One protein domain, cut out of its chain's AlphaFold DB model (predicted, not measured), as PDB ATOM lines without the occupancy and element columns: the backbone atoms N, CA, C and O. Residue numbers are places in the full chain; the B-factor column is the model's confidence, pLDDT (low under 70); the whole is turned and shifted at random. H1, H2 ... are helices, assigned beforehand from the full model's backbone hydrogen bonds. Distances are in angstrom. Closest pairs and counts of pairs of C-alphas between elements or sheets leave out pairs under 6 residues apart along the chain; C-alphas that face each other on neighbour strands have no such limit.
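AT A GLANCE: This is residues 39 to 94 of the 99 residues of the protein "NAD-dependent epimerase" of Actinobacteria bacterium (UniProt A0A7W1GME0). Three separate helices are strung along an open, elongated chain: short H1 at one end, long H2 in the middle and short H3 toward the other end, after a looped stretch, residues 68 to 85. No helix packs on another. The printed part has 56 residues, with H1, H2 and H3 in that order and no named strand; its class is all helix. It is extended, with a radius of gyration of the C-alphas of 17.1 A and spans of 49 by 25 by 22 A.

HOW THE PARTS SIT: H1, residues 40 to 46, and H2, residues 54 to 67, are apart, with no C-alphas within 8 A. H3, residues 86 to 92, is apart from both. In H1, H2 and H3 every O i to N i+4 pair is within hydrogen-bond range.

IN THESE COORDINATES: H1 begins at C-alpha 40, (194.472, 188.727, 116.202), and is 9.9 A long. H2 measures 20.0 A. H3 measures 10.0 A and ends at C-alpha 92, (197.255, 193.698, 152.017).

THE WHOLE: The C-alphas farthest apart, Glu 44 and Pro 83, are 48.9 A apart. The printed part has no cut. The link from H2 to H3 is long, 18 residues. Residues 81 to 94 have pLDDT under 70.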
ATOM      1  N   THR A  39     193.475 189.783 120.163       96.94
ATOM      2  CA  THR A  39     194.701 188.978 120.063       96.94
ATOM      3  C   THR A  39     195.026 188.560 118.628       96.94
ATOM      4  O   THR A  39     195.948 187.767 118.434       96.94
ATOM      5  N   THR A  40     194.315 189.087 117.625       98.06
ATOM      6  CA  THR A  40     194.472 188.727 116.202       98.06
ATOM      7  C   THR A  40     195.922 188.845 115.746       98.06
ATOM      8  O   THR A  40     196.506 187.869 115.282       98.06
ATOM      9  N   ARG A  41     196.571 189.982 116.014       97.94
ATOM     10  CA  ARG A  41     197.962 190.212 115.604       97.94
ATOM     11  C   ARG A  41     198.953 189.219 116.224       97.94
ATOM     12  O   ARG A  41     199.853 188.741 115.544       97.94
ATOM     13  N   ALA A  42     198.779 188.864 117.499       98.06
ATOM     14  CA  ALA A  42     199.631 187.868 118.154       98.06
ATOM     15  C   ALA A  42     199.458 186.473 117.527       98.06
ATOM     16  O   ALA A  42     200.422 185.717 117.411       98.06
ATOM     17  N   ARG A  43     198.238 186.134 117.099       97.94
ATOM     18  CA  ARG A  43     197.943 184.864 116.422       97.94
ATOM     19  C   ARG A  43     198.573 184.811 115.035       97.94
ATOM     20  O   ARG A  43     199.181 183.804 114.696       97.94
ATOM     21  N   GLU A  44     198.450 185.888 114.266       98.44
ATOM     22  CA  GLU A  44     198.911 185.950 112.875       98.44
ATOM     23  C   GLU A  44     200.430 186.117 112.757       98.44
ATOM     24  O   GLU A  44     201.061 185.417 111.970       98.44
ATOM     25  N   GLU A  45     201.035 187.002 113.554       98.44
ATOM     26  CA  GLU A  45     202.467 187.318 113.434       98.44
ATOM     27  C   GLU A  45     203.358 186.374 114.248       98.44
ATOM     28  O   GLU A  45     204.493 186.112 113.858       98.44
ATOM     29  N   LEU A  46     202.866 185.863 115.384       98.25
ATOM     30  CA  LEU A  46     203.664 185.041 116.305       98.25
ATOM     31  C   LEU A  46     203.212 183.577 116.349       98.25
ATOM     32  O   LEU A  46     203.796 182.785 117.089       98.25
ATOM     33  N   GLY A  47     202.149 183.210 115.622       97.69
ATOM     34  CA  GLY A  47     201.538 181.880 115.724       97.69
ATOM     35  C   GLY A  47     200.985 181.581 117.121       97.69
ATOM     36  O   GLY A  47     200.826 180.417 117.496       97.69
ATOM     37  N   TRP A  48     200.742 182.615 117.935       97.88
ATOM     38  CA  TRP A  48     200.348 182.432 119.325       97.88
ATOM     39  C   TRP A  48     198.953 181.812 119.421       97.88
ATOM     40  O   TRP A  48     198.011 182.244 118.761       97.88
ATOM     41  N   THR A  49     198.795 180.827 120.302       96.75
ATOM     42  CA  THR A  49     197.494 180.245 120.650       96.75
ATOM     43  C   THR A  49     197.418 179.991 122.160       96.75
ATOM     44  O   THR A  49     198.432 179.644 122.777       96.75
ATOM     45  N   PRO A  50     196.243 180.179 122.798       95.06
ATOM     46  CA  PRO A  50     196.080 179.850 124.208       95.06
ATOM     47  C   PRO A  50     196.249 178.340 124.398       95.06
ATOM     48  O   PRO A  50     195.596 177.544 123.731       95.06
ATOM     49  N   ARG A  51     197.139 177.949 125.315       96.69
ATOM     50  CA  ARG A  51     197.416 176.533 125.625       96.69
ATOM     51  C   ARG A  51     196.563 175.978 126.764       96.69
ATOM     52  O   ARG A  51     196.578 174.774 126.990       96.69
ATOM     53  N   ARG A  52     195.887 176.847 127.516       96.25
ATOM     54  CA  ARG A  52     195.047 176.499 128.665       96.25
ATOM     55  C   ARG A  52     193.673 177.124 128.489       96.25
ATOM     56  O   ARG A  52     193.578 178.273 128.058       96.25
ATOM     57  N   ASP A  53     192.643 176.356 128.818       96.06
ATOM     58  CA  ASP A  53     191.272 176.851 128.853       96.06
ATOM     59  C   ASP A  53     191.057 177.778 130.059       96.06
ATOM     60  O   ASP A  53     191.672 177.612 131.116       96.06
ATOM     61  N   ALA A  54     190.189 178.775 129.900       92.69
ATOM     62  CA  ALA A  54     189.951 179.778 130.929       92.69
ATOM     63  C   ALA A  54     189.231 179.205 132.163       92.69
ATOM     64  O   ALA A  54     189.582 179.563 133.289       92.69
ATOM     65  N   LEU A  55     188.238 178.328 131.973       95.31
ATOM     66  CA  LEU A  55     187.473 177.748 133.081       95.31
ATOM     67  C   LEU A  55     188.297 176.713 133.839       95.31
ATOM     68  O   LEU A  55     188.263 176.708 135.071       95.31
ATOM     69  N   ASP A  56     189.062 175.895 133.121       96.94
ATOM     70  CA  ASP A  56     189.970 174.934 133.750       96.94
ATOM     71  C   ASP A  56     191.064 175.658 134.542       96.94
ATOM     72  O   ASP A  56     191.294 175.334 135.704       96.94
ATOM     73  N   THR A  57     191.648 176.727 133.988       96.69
ATOM     74  CA  THR A  57     192.639 177.548 134.708       96.69
ATOM     75  C   THR A  57     192.046 178.193 135.964       96.69
ATOM     76  O   THR A  57     192.699 178.241 137.005       96.69
ATOM     77  N   LEU A  58     190.802 178.685 135.903       96.00
ATOM     78  CA  LEU A  58     190.127 179.250 137.075       96.00
ATOM     79  C   LEU A  58     189.870 178.184 138.149       96.00
ATOM     80  O   LEU A  58     190.002 178.466 139.339       96.00
ATOM     81  N   ARG A  59     189.513 176.964 137.741       97.06
ATOM     82  CA  ARG A  59     189.345 175.834 138.658       97.06
ATOM     83  C   ARG A  59     190.672 175.464 139.322       97.06
ATOM     84  O   ARG A  59     190.712 175.422 140.548       97.06
ATOM     85  N   GLU A  60     191.734 175.291 138.535       95.62
ATOM     86  CA  GLU A  60     193.093 175.014 139.028       95.62
ATOM     87  C   GLU A  60     193.552 176.091 140.028       95.62
ATOM     88  O   GLU A  60     194.101 175.775 141.082       95.62
ATOM     89  N   LEU A  61     193.271 177.370 139.748       94.00
ATOM     90  CA  LEU A  61     193.585 178.475 140.659       94.00
ATOM     91  C   LEU A  61     192.868 178.336 142.012       94.00
ATOM     92  O   LEU A  61     193.487 178.512 143.062       94.00
ATOM     93  N   LEU A  62     191.565 178.045 142.007       95.44
ATOM     94  CA  LEU A  62     190.782 177.901 143.240       95.44
ATOM     95  C   LEU A  62     191.217 176.680 144.057       95.44
ATOM     96  O   LEU A  62     191.255 176.754 145.287       95.44
ATOM     97  N   GLU A  63     191.561 175.583 143.384       96.06
ATOM     98  CA  GLU A  63     192.147 174.391 144.005       96.06
ATOM     99  C   GLU A  63     193.499 174.727 144.645       96.06
ATOM    100  O   GLU A  63     193.694 174.466 145.830       96.06
ATOM    101  N   GLY A  64     194.375 175.445 143.936       92.56
ATOM    102  CA  GLY A  64     195.651 175.910 144.483       92.56
ATOM    103  C   GLY A  64     195.498 176.810 145.715       92.56
ATOM    104  O   GLY A  64     196.197 176.618 146.708       92.56
ATOM    105  N   ILE A  65     194.543 177.749 145.708       90.69
ATOM    106  CA  ILE A  65     194.245 178.593 146.881       90.69
ATOM    107  C   ILE A  65     193.766 177.738 148.061       90.69
ATOM    108  O   ILE A  65     194.192 177.959 149.197       90.69
ATOM    109  N   ARG A  66     192.877 176.769 147.802       92.12
ATOM    110  CA  ARG A  66     192.346 175.862 148.828       92.12
ATOM    111  C   ARG A  66     193.457 175.035 149.472       92.12
ATOM    112  O   ARG A  66     193.478 174.915 150.697       92.12
ATOM    113  N   ASP A  67     194.365 174.512 148.659       92.81
ATOM    114  CA  ASP A  67     195.427 173.608 149.099       92.81
ATOM    115  C   ASP A  67     196.678 174.357 149.591       92.81
ATOM    116  O   ASP A  67     197.651 173.730 150.005       92.81
ATOM    117  N   ARG A  68     196.652 175.702 149.579       87.19
ATOM    118  CA  ARG A  68     197.819 176.571 149.822       87.19
ATOM    119  C   ARG A  68     199.015 176.191 148.945       87.19
ATOM    120  O   ARG A  68     200.162 176.246 149.387       87.19
ATOM    121  N   ALA A  69     198.739 175.803 147.704       89.75
ATOM    122  CA  ALA A  69     199.768 175.481 146.735       89.75
ATOM    123  C   ALA A  69     200.647 176.713 146.488       89.75
ATOM    124  O   ALA A  69     200.151 177.822 146.276       89.75
ATOM    125  N   GLY A  70     201.955 176.494 146.521       87.50
ATOM    126  CA  GLY A  70     202.956 177.519 146.295       87.50
ATOM    127  C   GLY A  70     203.930 177.140 145.190       87.50
ATOM    128  O   GLY A  70     203.802 176.100 144.545       87.50
ATOM    129  N   ALA A  71     204.919 177.995 144.978       86.69
ATOM    130  CA  ALA A  71     206.027 177.740 144.068       86.69
ATOM    131  C   ALA A  71     207.329 178.211 144.711       86.69
ATOM    132  O   ALA A  71     207.305 179.075 145.585       86.69
ATOM    133  N   GLU A  72     208.464 177.705 144.230       85.19
ATOM    134  CA  GLU A  72     209.816 178.095 144.663       85.19
ATOM    135  C   GLU A  72     210.191 179.510 144.169       85.19
ATOM    136  O   GLU A  72     211.205 179.743 143.514       85.19
ATOM    137  N   THR A  73     209.328 180.484 144.448       80.75
ATOM    138  CA  THR A  73     209.541 181.906 144.190       80.75
ATOM    139  C   THR A  73     209.175 182.680 145.456       80.75
ATOM    140  O   THR A  73     208.149 182.371 146.061       80.75
ATOM    141  N   PRO A  74     209.938 183.710 145.865       81.69
ATOM    142  CA  PRO A  74     209.733 184.360 147.163       81.69
ATOM    143  C   PRO A  74     208.307 184.870 147.472       81.69
ATOM    144  O   PRO A  74     207.967 184.940 148.649       81.69
ATOM    145  N   PRO A  75     207.470 185.281 146.492       80.00
ATOM    146  CA  PRO A  75     206.072 185.647 146.754       80.00
ATOM    147  C   PRO A  75     205.082 184.474 146.822       80.00
ATOM    148  O   PRO A  75     203.988 184.654 147.345       80.00
ATOM    149  N   LEU A  76     205.423 183.316 146.247       82.06
ATOM    150  CA  LEU A  76     204.548 182.136 146.183       82.06
ATOM    151  C   LEU A  76     205.029 180.992 147.077       82.06
ATOM    152  O   LEU A  76     204.372 179.960 147.132       82.06
ATOM    153  N   ASP A  77     206.162 181.152 147.748       84.56
ATOM    154  CA  ASP A  77     206.636 180.213 148.751       84.56
ATOM    155  C   ASP A  77     205.705 180.301 149.980       84.56
ATOM    156  O   ASP A  77     205.597 181.372 150.593       84.56
ATOM    157  N   PRO A  78     204.994 179.211 150.329       76.56
ATOM    158  CA  PRO A  78     204.023 179.217 151.419       76.56
ATOM    159  C   PRO A  78     204.689 179.447 152.785       76.56
ATOM    160  O   PRO A  78     204.028 179.931 153.708       76.56
ATOM    161  N   ASP A  79     205.993 179.175 152.892       77.00
ATOM    162  CA  ASP A  79     206.796 179.316 154.104       77.00
ATOM    163  C   ASP A  79     207.594 180.636 154.133       77.00
ATOM    164  O   ASP A  79     208.165 181.006 155.163       77.00
ATOM    165  N   ALA A  80     207.575 181.421 153.047       72.12
ATOM    166  CA  ALA A  80     208.259 182.718 152.979       72.12
ATOM    167  C   ALA A  80     207.603 183.823 153.831       72.12
ATOM    168  O   ALA A  80     208.158 184.923 153.961       72.12
ATOM    169  N   ALA A  81     206.452 183.555 154.459       63.84
ATOM    170  CA  ALA A  81     205.780 184.452 155.399       63.84
ATOM    171  C   ALA A  81     206.483 184.492 156.774       63.84
ATOM    172  O   ALA A  81     205.888 184.235 157.820       63.84
ATOM    173  N   GLY A  82     207.773 184.837 156.789       65.25
ATOM    174  CA  GLY A  82     208.526 185.078 158.018       65.25
ATOM    175  C   GLY A  82     208.056 186.342 158.767       65.25
ATOM    176  O   GLY A  82     207.426 187.228 158.178       65.25
ATOM    177  N   PRO A  83     208.413 186.504 160.056       62.34
ATOM    178  CA  PRO A  83     207.970 187.622 160.904       62.34
ATOM    179  C   PRO A  83     208.332 189.013 160.352       62.34
ATOM    180  O   PRO A  83     207.678 190.001 160.681       62.34
ATOM    181  N   LEU A  84     209.334 189.097 159.470       62.47
ATOM    182  CA  LEU A  84     209.743 190.333 158.801       62.47
ATOM    183  C   LEU A  84     208.781 190.784 157.683       62.47
ATOM    184  O   LEU A  84     208.780 191.968 157.351       62.47
ATOM    185  N   ARG A  85     207.920 189.897 157.157       63.84
ATOM    186  CA  ARG A  85     206.897 190.208 156.133       63.84
ATOM    187  C   ARG A  85     205.460 190.252 156.652       63.84
ATOM    188  O   ARG A  85     204.550 190.614 155.911       63.84
ATOM    189  N   ALA A  86     205.238 189.998 157.942       63.56
ATOM    190  CA  ALA A  86     203.913 190.112 158.563       63.56
ATOM    191  C   ALA A  86     203.275 191.507 158.368       63.56
ATOM    192  O   ALA A  86     202.057 191.629 158.252       63.56
ATOM    193  N   ARG A  87     204.099 192.563 158.265       61.38
ATOM    194  CA  ARG A  87     203.651 193.938 157.978       61.38
ATOM    195  C   ARG A  87     203.136 194.129 156.543       61.38
ATOM    196  O   ARG A  87     202.247 194.950 156.334       61.38
ATOM    197  N   GLU A  88     203.635 193.361 155.575       64.88
ATOM    198  CA  GLU A  88     203.184 193.409 154.175       64.88
ATOM    199  C   GLU A  88     201.807 192.744 154.037       64.88
ATOM    200  O   GLU A  88     200.896 193.315 153.438       64.88
ATOM    201  N   LEU A  89     201.606 191.603 154.707       61.53
ATOM    202  CA  LEU A  89     200.302 190.933 154.791       61.53
ATOM    203  C   LEU A  89     199.259 191.780 155.535       61.53
ATOM    204  O   LEU A  89     198.102 191.837 155.121       61.53
ATOM    205  N   ALA A  90     199.666 192.482 156.596       64.25
ATOM    206  CA  ALA A  90     198.795 193.408 157.322       64.25
ATOM    207  C   ALA A  90     198.362 194.613 156.470       64.25
ATOM    208  O   ALA A  90     197.270 195.132 156.670       64.25
ATOM    209  N   THR A  91     199.193 195.039 155.512       62.56
ATOM    210  CA  THR A  91     198.854 196.121 154.573       62.56
ATOM    211  C   THR A  91     197.957 195.623 153.429       62.56
ATOM    212  O   THR A  91     197.099 196.361 152.953       62.56
ATOM    213  N   LEU A  92     198.113 194.360 153.013       56.25
ATOM    214  CA  LEU A  92     197.255 193.698 152.017       56.25
ATOM    215  C   LEU A  92     195.855 193.365 152.551       56.25
ATOM    216  O   LEU A  92     194.887 193.373 151.789       56.25
ATOM    217  N   ALA A  93     195.727 193.095 153.854       59.06
ATOM    218  CA  ALA A  93     194.444 193.037 154.541       59.06
ATOM    219  C   ALA A  93     193.891 194.463 154.662       59.06
ATOM    220  O   ALA A  93     194.035 195.116 155.694       59.06
ATOM    221  N   GLY A  94     193.308 194.940 153.557       52.38
ATOM    222  CA  GLY A  94     192.776 196.284 153.400       52.38
ATOM    223  C   GLY A  94     192.089 196.778 154.666       52.38
ATOM    224  O   GLY A  94     191.191 196.127 155.215       52.38
TER     225      GLY A  94